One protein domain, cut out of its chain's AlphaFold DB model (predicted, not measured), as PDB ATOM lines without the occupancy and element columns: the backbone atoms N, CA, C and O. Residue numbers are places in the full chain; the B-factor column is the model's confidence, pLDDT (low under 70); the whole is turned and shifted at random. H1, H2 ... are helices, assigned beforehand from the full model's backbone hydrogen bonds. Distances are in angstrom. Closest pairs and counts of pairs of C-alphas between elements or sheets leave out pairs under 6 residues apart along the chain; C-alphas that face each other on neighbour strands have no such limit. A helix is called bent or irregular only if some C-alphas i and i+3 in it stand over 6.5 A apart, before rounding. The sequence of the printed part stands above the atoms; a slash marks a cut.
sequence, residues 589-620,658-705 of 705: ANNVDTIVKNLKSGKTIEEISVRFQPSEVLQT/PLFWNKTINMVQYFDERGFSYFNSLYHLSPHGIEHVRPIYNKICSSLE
ATOM      1  N   ALA A 589     -31.370 -32.888 -37.161       61.03
ATOM      2  CA  ALA A 589     -31.445 -31.779 -38.116       61.03
ATOM      3  C   ALA A 589     -30.113 -31.044 -38.365       61.03
ATOM      4  O   ALA A 589     -29.804 -30.709 -39.507       61.03
ATOM      5  N   ASN A 590     -29.297 -30.848 -37.322       61.09
ATOM      6  CA  ASN A 590     -28.017 -30.131 -37.413       61.09
ATOM      7  C   ASN A 590     -26.982 -30.829 -38.310       61.09
ATOM      8  O   ASN A 590     -26.030 -30.196 -38.761       61.09
ATOM      9  N   ASN A 591     -27.155 -32.124 -38.578       68.38
ATOM     10  CA  ASN A 591     -26.193 -32.883 -39.362       68.38
ATOM     11  C   ASN A 591     -26.474 -32.811 -40.869       68.38
ATOM     12  O   ASN A 591     -25.558 -33.095 -41.640       68.38
ATOM     13  N   VAL A 592     -27.668 -32.373 -41.304       71.12
ATOM     14  CA  VAL A 592     -28.037 -32.278 -42.733       71.12
ATOM     15  C   VAL A 592     -27.026 -31.423 -43.511       71.12
ATOM     16  O   VAL A 592     -26.521 -31.847 -44.547       71.12
ATOM     17  N   ASP A 593     -26.607 -30.287 -42.948       71.06
ATOM     18  CA  ASP A 593     -25.624 -29.378 -43.567       71.06
ATOM     19  C   ASP A 593     -24.189 -29.954 -43.600       71.06
ATOM     20  O   ASP A 593     -23.278 -29.387 -44.212       71.06
ATOM     21  N   THR A 594     -23.954 -31.085 -42.929       78.31
ATOM     22  CA  THR A 594     -22.654 -31.769 -42.894       78.31
ATOM     23  C   THR A 594     -22.560 -32.934 -43.876       78.31
ATOM     24  O   THR A 594     -21.450 -33.415 -44.096       78.31
ATOM     25  N   ILE A 595     -23.672 -33.376 -44.482       82.44
ATOM     26  CA  ILE A 595     -23.722 -34.544 -45.385       82.44
ATOM     27  C   ILE A 595     -22.686 -34.391 -46.494       82.44
ATOM     28  O   ILE A 595     -21.742 -35.174 -46.585       82.44
ATOM     29  N   VAL A 596     -22.801 -33.319 -47.278       84.25
ATOM     30  CA  VAL A 596     -21.926 -33.094 -48.430       84.25
ATOM     31  C   VAL A 596     -20.481 -32.833 -48.006       84.25
ATOM     32  O   VAL A 596     -19.559 -33.360 -48.622       84.25
ATOM     33  N   LYS A 597     -20.258 -32.092 -46.914       84.56
ATOM     34  CA  LYS A 597     -18.905 -31.858 -46.379       84.56
ATOM     35  C   LYS A 597     -18.216 -33.168 -45.999       84.56
ATOM     36  O   LYS A 597     -17.038 -33.348 -46.290       84.56
ATOM     37  N   ASN A 598     -18.950 -34.084 -45.374       84.38
ATOM     38  CA  ASN A 598     -18.430 -35.391 -45.002       84.38
ATOM     39  C   ASN A 598     -18.180 -36.281 -46.232       84.38
ATOM     40  O   ASN A 598     -17.109 -36.882 -46.308       84.38
ATOM     41  N   LEU A 599     -19.092 -36.306 -47.212       85.81
ATOM     42  CA  LEU A 599     -18.893 -37.039 -48.471       85.81
ATOM     43  C   LEU A 599     -17.655 -36.532 -49.228       85.81
ATOM     44  O   LEU A 599     -16.801 -37.320 -49.621       85.81
ATOM     45  N   LYS A 600     -17.489 -35.206 -49.340       86.38
ATOM     46  CA  LYS A 600     -16.295 -34.573 -49.931       86.38
ATOM     47  C   LYS A 600     -15.004 -34.915 -49.179       86.38
ATOM     48  O   LYS A 600     -13.943 -34.963 -49.788       86.38
ATOM     49  N   SER A 601     -15.081 -35.168 -47.870       86.12
ATOM     50  CA  SER A 601     -13.933 -35.607 -47.063       86.12
ATOM     51  C   SER A 601     -13.590 -37.098 -47.213       86.12
ATOM     52  O   SER A 601     -12.675 -37.570 -46.546       86.12
ATOM     53  N   GLY A 602     -14.310 -37.834 -48.070       84.88
ATOM     54  CA  GLY A 602     -14.086 -39.256 -48.336       84.88
ATOM     55  C   GLY A 602     -14.773 -40.205 -47.354       84.88
ATOM     56  O   GLY A 602     -14.466 -41.393 -47.371       84.88
ATOM     57  N   LYS A 603     -15.685 -39.710 -46.505       84.06
ATOM     58  CA  LYS A 603     -16.459 -40.577 -45.606       84.06
ATOM     59  C   LYS A 603     -17.542 -41.326 -46.363       84.06
ATOM     60  O   LYS A 603     -18.175 -40.757 -47.253       84.06
ATOM     61  N   THR A 604     -17.796 -42.564 -45.962       83.81
ATOM     62  CA  THR A 604     -18.845 -43.383 -46.580       83.81
ATOM     63  C   THR A 604     -20.236 -43.008 -46.059       83.81
ATOM     64  O   THR A 604     -20.389 -42.340 -45.030       83.81
ATOM     65  N   ILE A 605     -21.282 -43.445 -46.765       79.12
ATOM     66  CA  ILE A 605     -22.680 -43.217 -46.365       79.12
ATOM     67  C   ILE A 605     -22.944 -43.822 -44.983       79.12
ATOM     68  O   ILE A 605     -23.663 -43.227 -44.183       79.12
ATOM     69  N   GLU A 606     -22.326 -44.960 -44.674       75.50
ATOM     70  CA  GLU A 606     -22.397 -45.648 -43.385       75.50
ATOM     71  C   GLU A 606     -21.847 -44.773 -42.260       75.50
ATOM     72  O   GLU A 606     -22.547 -44.489 -41.287       75.50
ATOM     73  N   GLU A 607     -20.609 -44.294 -42.417       75.69
ATOM     74  CA  GLU A 607     -19.914 -43.473 -41.420       75.69
ATOM     75  C   GLU A 607     -20.661 -42.171 -41.123       75.69
ATOM     76  O   GLU A 607     -20.627 -41.650 -40.002       75.69
ATOM     77  N   ILE A 608     -21.335 -41.636 -42.140       72.69
ATOM     78  CA  ILE A 608     -22.169 -40.449 -42.027       72.69
ATOM     79  C   ILE A 608     -23.486 -40.808 -41.337       72.69
ATOM     80  O   ILE A 608     -23.819 -40.176 -40.337       72.69
ATOM     81  N   SER A 609     -24.197 -41.838 -41.804       70.19
ATOM     82  CA  SER A 609     -25.529 -42.233 -41.320       70.19
ATOM     83  C   SER A 609     -25.539 -42.607 -39.838       70.19
ATOM     84  O   SER A 609     -26.486 -42.250 -39.142       70.19
ATOM     85  N   VAL A 610     -24.465 -43.216 -39.316       66.44
ATOM     86  CA  VAL A 610     -24.315 -43.486 -37.871       66.44
ATOM     87  C   VAL A 610     -24.419 -42.201 -37.039       66.44
ATOM     88  O   VAL A 610     -24.992 -42.214 -35.955       66.44
ATOM     89  N   ARG A 611     -23.929 -41.059 -37.541       59.72
ATOM     90  CA  ARG A 611     -23.996 -39.770 -36.823       59.72
ATOM     91  C   ARG A 611     -25.386 -39.137 -36.832       59.72
ATOM     92  O   ARG A 611     -25.613 -38.198 -36.077       59.72
ATOM     93  N   PHE A 612     -26.290 -39.595 -37.693       57.72
ATOM     94  CA  PHE A 612     -27.688 -39.151 -37.720       57.72
ATOM     95  C   PHE A 612     -28.579 -39.966 -36.786       57.72
ATOM     96  O   PHE A 612     -29.719 -39.570 -36.555       57.72
ATOM     97  N   GLN A 613     -28.053 -41.064 -36.241       57.97
ATOM     98  CA  GLN A 613     -28.741 -41.875 -35.256       57.97
ATOM     99  C   GLN A 613     -28.584 -41.258 -33.852       57.97
ATOM    100  O   GLN A 613     -27.517 -40.728 -33.525       57.97
ATOM    101  N   PRO A 614     -29.621 -41.315 -32.997       52.72
ATOM    102  CA  PRO A 614     -29.511 -40.946 -31.588       52.72
ATOM    103  C   PRO A 614     -28.367 -41.703 -30.893       52.72
ATOM    104  O   PRO A 614     -28.103 -42.870 -31.183       52.72
ATOM    105  N   SER A 615     -27.698 -41.043 -29.946       43.31
ATOM    106  CA  SER A 615     -26.409 -41.434 -29.344       43.31
ATOM    107  C   SER A 615     -26.332 -42.808 -28.654       43.31
ATOM    108  O   SER A 615     -25.237 -43.223 -28.283       43.31
ATOM    109  N   GLU A 616     -27.432 -43.545 -28.503       43.06
ATOM    110  CA  GLU A 616     -27.444 -44.904 -27.932       43.06
ATOM    111  C   GLU A 616     -27.268 -46.024 -28.976       43.06
ATOM    112  O   GLU A 616     -26.930 -47.149 -28.608       43.06
ATOM    113  N   VAL A 617     -27.365 -45.732 -30.282       41.53
ATOM    114  CA  VAL A 617     -27.093 -46.719 -31.356       41.53
ATOM    115  C   VAL A 617     -25.611 -47.141 -31.403       41.53
ATOM    116  O   VAL A 617     -25.273 -48.211 -31.900       41.53
ATOM    117  N   LEU A 618     -24.712 -46.364 -30.790       36.81
ATOM    118  CA  LEU A 618     -23.297 -46.725 -30.623       36.81
ATOM    119  C   LEU A 618     -23.047 -47.816 -29.561       36.81
ATOM    120  O   LEU A 618     -21.945 -48.357 -29.523       36.81
ATOM    121  N   GLN A 619     -24.034 -48.168 -28.723       33.19
ATOM    122  CA  GLN A 619     -23.901 -49.236 -27.715       33.19
ATOM    123  C   GLN A 619     -24.630 -50.542 -28.078       33.19
ATOM    124  O   GLN A 619     -24.340 -51.585 -27.495       33.19
ATOM    125  N   THR A 620     -25.511 -50.552 -29.080       34.19
ATOM    126  CA  THR A 620     -26.353 -51.717 -29.417       34.19
ATOM    127  C   THR A 620     -25.748 -52.686 -30.440       34.19
ATOM    128  O   THR A 620     -26.467 -53.452 -31.077       34.19
ATOM    129  N   PRO A 658     -40.049 -48.775 -44.669       91.38
ATOM    130  CA  PRO A 658     -39.435 -49.659 -45.658       91.38
ATOM    131  C   PRO A 658     -38.664 -48.936 -46.769       91.38
ATOM    132  O   PRO A 658     -37.731 -49.517 -47.316       91.38
ATOM    133  N   LEU A 659     -39.042 -47.698 -47.111       91.25
ATOM    134  CA  LEU A 659     -38.362 -46.903 -48.139       91.25
ATOM    135  C   LEU A 659     -37.099 -46.231 -47.603       91.25
ATOM    136  O   LEU A 659     -36.127 -46.084 -48.339       91.25
ATOM    137  N   PHE A 660     -37.097 -45.829 -46.332       87.00
ATOM    138  CA  PHE A 660     -35.924 -45.219 -45.706       87.00
ATOM    139  C   PHE A 660     -34.958 -46.246 -45.106       87.00
ATOM    140  O   PHE A 660     -33.833 -45.894 -44.769       87.00
ATOM    141  N   TRP A 661     -35.356 -47.510 -44.950       85.62
ATOM    142  CA  TRP A 661     -34.507 -48.539 -44.359       85.62
ATOM    143  C   TRP A 661     -33.501 -49.110 -45.359       85.62
ATOM    144  O   TRP A 661     -33.867 -49.798 -46.316       85.62
ATOM    145  N   ASN A 662     -32.213 -48.913 -45.095       81.94
ATOM    146  CA  ASN A 662     -31.149 -49.554 -45.850       81.94
ATOM    147  C   ASN A 662     -30.796 -50.906 -45.209       81.94
ATOM    148  O   ASN A 662     -30.274 -50.989 -44.095       81.94
ATOM    149  N   LYS A 663     -31.085 -51.987 -45.943       81.62
ATOM    150  CA  LYS A 663     -30.888 -53.372 -45.486       81.62
ATOM    151  C   LYS A 663     -29.419 -53.753 -45.312       81.62
ATOM    152  O   LYS A 663     -29.126 -54.587 -44.464       81.62
ATOM    153  N   THR A 664     -28.520 -53.166 -46.098       75.56
ATOM    154  CA  THR A 664     -27.085 -53.484 -46.075       75.56
ATOM    155  C   THR A 664     -26.449 -53.035 -44.766       75.56
ATOM    156  O   THR A 664     -25.636 -53.749 -44.189       75.56
ATOM    157  N   ILE A 665     -26.862 -51.865 -44.279       70.31
ATOM    158  CA  ILE A 665     -26.274 -51.214 -43.101       70.31
ATOM    159  C   ILE A 665     -27.174 -51.353 -41.866       70.31
ATOM    160  O   ILE A 665     -26.786 -50.953 -40.776       70.31
ATOM    161  N   ASN A 666     -28.369 -51.928 -42.044       74.81
ATOM    162  CA  ASN A 666     -29.391 -52.148 -41.024       74.81
ATOM    163  C   ASN A 666     -29.779 -50.871 -40.256       74.81
ATOM    164  O   ASN A 666     -29.892 -50.879 -39.031       74.81
ATOM    165  N   MET A 667     -29.956 -49.765 -40.985       74.50
ATOM    166  CA  MET A 667     -30.308 -48.458 -40.426       74.50
ATOM    167  C   MET A 667     -31.157 -47.641 -41.402       74.50
ATOM    168  O   MET A 667     -31.239 -47.929 -42.596       74.50
ATOM    169  N   VAL A 668     -31.739 -46.561 -40.884       76.81
ATOM    170  CA  VAL A 668     -32.417 -45.532 -41.675       76.81
ATOM    171  C   VAL A 668     -31.387 -44.721 -42.461       76.81
ATOM    172  O   VAL A 668     -30.428 -44.199 -41.888       76.81
ATOM    173  N   GLN A 669     -31.609 -44.586 -43.761       82.12
ATOM    174  CA  GLN A 669     -30.839 -43.753 -44.670       82.12
ATOM    175  C   GLN A 669     -31.561 -42.418 -44.886       82.12
ATOM    176  O   GLN A 669     -32.706 -42.373 -45.334       82.12
ATOM    177  N   TYR A 670     -30.877 -41.319 -44.569       81.81
ATOM    178  CA  TYR A 670     -31.452 -39.968 -44.596       81.81
ATOM    179  C   TYR A 670     -31.108 -39.166 -45.858       81.81
ATOM    180  O   TYR A 670     -31.611 -38.057 -46.014       81.81
ATOM    181  N   PHE A 671     -30.264 -39.698 -46.744       88.75
ATOM    182  CA  PHE A 671     -29.825 -39.048 -47.982       88.75
ATOM    183  C   PHE A 671     -29.429 -40.081 -49.048       88.75
ATOM    184  O   PHE A 671     -29.119 -41.222 -48.705       88.75
ATOM    185  N   ASP A 672     -29.456 -39.707 -50.327       89.38
ATOM    186  CA  ASP A 672     -29.050 -40.580 -51.441       89.38
ATOM    187  C   ASP A 672     -27.517 -40.663 -51.606       89.38
ATOM    188  O   ASP A 672     -26.756 -39.960 -50.942       89.38
ATOM    189  N   GLU A 673     -27.032 -41.515 -52.512       86.56
ATOM    190  CA  GLU A 673     -25.587 -41.716 -52.730       86.56
ATOM    191  C   GLU A 673     -24.847 -40.467 -53.236       86.56
ATOM    192  O   GLU A 673     -23.626 -40.368 -53.117       86.56
ATOM    193  N   ARG A 674     -25.583 -39.488 -53.772       89.62
ATOM    194  CA  ARG A 674     -25.046 -38.217 -54.275       89.62
ATOM    195  C   ARG A 674     -25.098 -37.111 -53.218       89.62
ATOM    196  O   ARG A 674     -24.587 -36.020 -53.455       89.62
ATOM    197  N   GLY A 675     -25.663 -37.389 -52.042       88.50
ATOM    198  CA  GLY A 675     -25.745 -36.458 -50.922       88.50
ATOM    199  C   GLY A 675     -27.029 -35.629 -50.867       88.50
ATOM    200  O   GLY A 675     -27.092 -34.703 -50.054       88.50
ATOM    201  N   PHE A 676     -28.045 -35.921 -51.686       91.88
ATOM    202  CA  PHE A 676     -29.347 -35.256 -51.598       91.88
ATOM    203  C   PHE A 676     -30.095 -35.759 -50.365       91.88
ATOM    204  O   PHE A 676     -30.404 -36.941 -50.244       91.88
ATOM    205  N   SER A 677     -30.379 -34.858 -49.429       90.81
ATOM    206  CA  SER A 677     -31.039 -35.209 -48.175       90.81
ATOM    207  C   SER A 677     -32.531 -35.426 -48.386       90.81
ATOM    208  O   SER A 677     -33.188 -34.609 -49.027       90.81
ATOM    209  N   TYR A 678     -33.092 -36.474 -47.784       90.81
ATOM    210  CA  TYR A 678     -34.535 -36.715 -47.729       90.81
ATOM    211  C   TYR A 678     -35.235 -35.859 -46.672       90.81
ATOM    212  O   TYR A 678     -36.446 -35.673 -46.731       90.81
ATOM    213  N   PHE A 679     -34.485 -35.309 -45.717       87.38
ATOM    214  CA  PHE A 679     -35.009 -34.430 -44.675       87.38
ATOM    215  C   PHE A 679     -34.301 -33.083 -44.689       87.38
ATOM    216  O   PHE A 679     -33.122 -32.984 -45.026       87.38
ATOM    217  N   ASN A 680     -35.008 -32.041 -44.277       83.81
ATOM    218  CA  ASN A 680     -34.415 -30.729 -44.065       83.81
ATOM    219  C   ASN A 680     -34.099 -30.482 -42.582       83.81
ATOM    220  O   ASN A 680     -34.500 -31.239 -41.692       83.81
ATOM    221  N   SER A 681     -33.390 -29.393 -42.294       72.56
ATOM    222  CA  SER A 681     -32.996 -29.007 -40.933       72.56
ATOM    223  C   SER A 681     -34.159 -28.516 -40.053       72.56
ATOM    224  O   SER A 681     -33.966 -28.208 -38.880       72.56
ATOM    225  N   LEU A 682     -35.393 -28.488 -40.573       71.81
ATOM    226  CA  LEU A 682     -36.623 -28.205 -39.820       71.81
ATOM    227  C   LEU A 682     -37.442 -29.477 -39.517       71.81
ATOM    228  O   LEU A 682     -38.569 -29.392 -39.006       71.81
ATOM    229  N   TYR A 683     -36.850 -30.653 -39.762       77.56
ATOM    230  CA  TYR A 683     -37.425 -31.994 -39.601       77.56
ATOM    231  C   TYR A 683     -38.640 -32.292 -40.503       77.56
ATOM    232  O   TYR A 683     -39.441 -33.180 -40.194       77.56
ATOM    233  N   HIS A 684     -38.812 -31.554 -41.601       87.44
ATOM    234  CA  HIS A 684     -39.729 -31.933 -42.677       87.44
ATOM    235  C   HIS A 684     -39.012 -32.828 -43.687       87.44
ATOM    236  O   HIS A 684     -37.778 -32.828 -43.759       87.44
ATOM    237  N   LEU A 685     -39.781 -33.564 -44.492       91.06
ATOM    238  CA  LEU A 685     -39.218 -34.169 -45.691       91.06
ATOM    239  C   LEU A 685     -38.848 -33.052 -46.668       91.06
ATOM    240  O   LEU A 685     -39.628 -32.121 -46.898       91.06
ATOM    241  N   SER A 686     -37.650 -33.143 -47.234       91.81
ATOM    242  CA  SER A 686     -37.266 -32.317 -48.373       91.81
ATOM    243  C   SER A 686     -38.132 -32.692 -49.586       91.81
ATOM    244  O   SER A 686     -38.727 -33.774 -49.607       91.81
ATOM    245  N   PRO A 687     -38.173 -31.864 -50.641       91.88
ATOM    246  CA  PRO A 687     -38.760 -32.263 -51.916       91.88
ATOM    247  C   PRO A 687     -38.265 -33.631 -52.413       91.88
ATOM    248  O   PRO A 687     -39.068 -34.421 -52.900       91.88
ATOM    249  N   HIS A 688     -36.984 -33.958 -52.210       93.12
ATOM    250  CA  HIS A 688     -36.428 -35.267 -52.565       93.12
ATOM    251  C   HIS A 688     -36.961 -36.401 -51.685       93.12
ATOM    252  O   HIS A 688     -37.282 -37.474 -52.185       93.12
ATOM    253  N   GLY A 689     -37.142 -36.160 -50.383       93.00
ATOM    254  CA  GLY A 689     -37.814 -37.108 -49.492       93.00
ATOM    255  C   GLY A 689     -39.275 -37.353 -49.870       93.00
ATOM    256  O   GLY A 689     -39.750 -38.481 -49.775       93.00
ATOM    257  N   ILE A 690     -39.976 -36.321 -50.342       93.88
ATOM    258  CA  ILE A 690     -41.359 -36.440 -50.822       93.88
ATOM    259  C   ILE A 690     -41.419 -37.250 -52.125       93.88
ATOM    260  O   ILE A 690     -42.260 -38.136 -52.248       93.88
ATOM    261  N   GLU A 691     -40.509 -37.013 -53.075       92.94
ATOM    262  CA  GLU A 691     -40.397 -37.846 -54.283       92.94
ATOM    263  C   GLU A 691     -40.063 -39.304 -53.952       92.94
ATOM    264  O   GLU A 691     -40.613 -40.215 -54.570       92.94
ATOM    265  N   HIS A 692     -39.225 -39.537 -52.937       94.12
ATOM    266  CA  HIS A 692     -38.876 -40.884 -52.485       94.12
ATOM    267  C   HIS A 692     -40.097 -41.676 -51.998       94.12
ATOM    268  O   HIS A 692     -40.212 -42.866 -52.284       94.12
ATOM    269  N   VAL A 693     -41.048 -41.023 -51.315       95.25
ATOM    270  CA  VAL A 693     -42.282 -41.664 -50.807       95.25
ATOM    271  C   VAL A 693     -43.468 -41.606 -51.777       95.25
ATOM    272  O   VAL A 693     -44.463 -42.306 -51.565       95.25
ATOM    273  N   ARG A 694     -43.372 -40.841 -52.872       94.69
ATOM    274  CA  ARG A 694     -44.423 -40.691 -53.895       94.69
ATOM    275  C   ARG A 694     -45.003 -42.017 -54.419       94.69
ATOM    276  O   ARG A 694     -46.225 -42.069 -54.582       94.69
ATOM    277  N   PRO A 695     -44.233 -43.110 -54.625       95.81
ATOM    278  CA  PRO A 695     -44.797 -44.386 -55.077       95.81
ATOM    279  C   PRO A 695     -45.911 -44.942 -54.174       95.81
ATOM    280  O   PRO A 695     -46.826 -45.603 -54.665       95.81
ATOM    281  N   ILE A 696     -45.878 -44.651 -52.866       96.75
ATOM    282  CA  ILE A 696     -46.936 -45.055 -51.928       96.75
ATOM    283  C   ILE A 696     -48.250 -44.349 -52.277       96.75
ATOM    284  O   ILE A 696     -49.303 -44.983 -52.337       96.75
ATOM    285  N   TYR A 697     -48.190 -43.050 -52.559       95.69
ATOM    286  CA  TYR A 697     -49.365 -42.241 -52.879       95.69
ATOM    287  C   TYR A 697     -49.920 -42.548 -54.253       95.69
ATOM    288  O   TYR A 697     -51.133 -42.645 -54.394       95.69
ATOM    289  N   ASN A 698     -49.051 -42.793 -55.231       94.12
ATOM    290  CA  ASN A 698     -49.479 -43.258 -56.541       94.12
ATOM    291  C   ASN A 698     -50.332 -44.534 -56.422       94.12
ATOM    292  O   ASN A 698     -51.421 -44.612 -56.991       94.12
ATOM    293  N   LYS A 699     -49.886 -45.496 -55.599       96.06
ATOM    294  CA  LYS A 699     -50.631 -46.727 -55.317       96.06
ATOM    295  C   LYS A 699     -51.950 -46.456 -54.586       96.06
ATOM    296  O   LYS A 699     -52.978 -46.969 -55.016       96.06
ATOM    297  N   ILE A 700     -51.931 -45.660 -53.511       96.12
ATOM    298  CA  ILE A 700     -53.139 -45.340 -52.730       96.12
ATOM    299  C   ILE A 700     -54.178 -44.634 -53.611       96.12
ATOM    300  O   ILE A 700     -55.310 -45.102 -53.705       96.12
ATOM    301  N   CYS A 701     -53.790 -43.551 -54.291       93.81
ATOM    302  CA  CYS A 701     -54.677 -42.742 -55.127       93.81
ATOM    303  C   CYS A 701     -55.245 -43.539 -56.313       93.81
ATOM    304  O   CYS A 701     -56.419 -43.391 -56.642       93.81
ATOM    305  N   SER A 702     -54.453 -44.436 -56.913       92.88
ATOM    306  CA  SER A 702     -54.926 -45.319 -57.992       92.88
ATOM    307  C   SER A 702     -55.900 -46.402 -57.517       92.88
ATOM    308  O   SER A 702     -56.581 -46.994 -58.345       92.88
ATOM    309  N   SER A 703     -55.965 -46.670 -56.208       92.62
ATOM    310  CA  SER A 703     -56.831 -47.695 -55.603       92.62
ATOM    311  C   SER A 703     -58.104 -47.141 -54.949       92.62
ATOM    312  O   SER A 703     -58.798 -47.871 -54.244       92.62
ATOM    313  N   LEU A 704     -58.389 -45.844 -55.108       92.38
ATOM    314  CA  LEU A 704     -59.613 -45.240 -54.581       92.38
ATOM    315  C   LEU A 704     -60.811 -45.669 -55.443       92.38
ATOM    316  O   LEU A 704     -60.846 -45.370 -56.634       92.38
ATOM    317  N   GLU A 705     -61.782 -46.337 -54.820       83.88
ATOM    318  CA  GLU A 705     -62.979 -46.938 -55.434       83.88
ATOM    319  C   GLU A 705     -64.231 -46.671 -54.612       83.88
ATOM    320  O   GLU A 705     -64.193 -46.796 -53.360       83.88
TER     321      GLU A 705
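Overview. This is residues 589 to 620 and 658 to 705 of the 705 residues of an uncharacterized protein of Caenorhabditis remanei (UniProt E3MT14). A kinked helix, H3, makes one end of an elongated, loose domain, and a small helical hairpin of H1 and H2 makes the other, with the winding stretch of residues 658 to 686 between them. Residues 697 to 705, of which 697 to 702 belong to H3, stick out as a free arm. The printed part has 80 residues with three named helices, in the order H1, H2, H3, and no named strand; the class is all helix, though 36 of the 80 residues are in named elements, under half. The whole is loose, with a radius of gyration of the C-alphas of 14.5 A, and spans 49 by 27 by 22 A.

Along the chain. H3, the longest helix, is residues 687 to 702 and measures 21.6 A from C-alpha 687 at (-38.760, -32.263, -51.916) to C-alpha 702 at (-54.926, -45.319, -57.992). It has a kink of 47 degrees near residue 694 and is irregular: C-alphas 692 and 695 are 7.4 A apart. H1 is residues 589 to 600, 19.4 A long, and begins with C-alpha 589 at (-31.445, -31.779, -38.116). It too is irregular, with C-alphas 593 and 596 at 7.2 A. H2 is residues 605 to 612, 10.8 A long.

Arrangement. H3 touches no helix; it is apart from H1 and apart from H2. H1 and H2 touch, and their closest C-alphas, those of Asn 591 and Phe 612, are 6.6 A apart. They form a helical hairpin, running opposite ways at a shallow tilt of 21 degrees, with centres 9.8 A apart. In residues 658 to 686, which hold no named element, residues 661 to 662 pair with residues 667 to 668 as antiparallel strands do, too short to be named. The O i to N i+4 pairs within hydrogen-bond range are 9 of 12 in H3, 4 of 8 in H1 and 2 of 4 in H2.

Size, cuts and confidence. The two C-alphas farthest apart, those of Ser 601 and Glu 705, are 51.0 A apart, and Glu 705 is the chain's last residue. Without residues 697 to 705, the body of 71 residues spans 33 by 26 by 22 A, with a radius of gyration of 12.0 A. The link from H1 to H2 is tight, with 4 residues between them. The link from H2 to H3 runs across the cut: residues 621 to 657 are not printed, and C-alphas 620 and 658 are 21.0 A apart. The mean pLDDT of the printed part is 79.6, and the model's confidence is under 70 at residues 589 to 591 and 610 to 620.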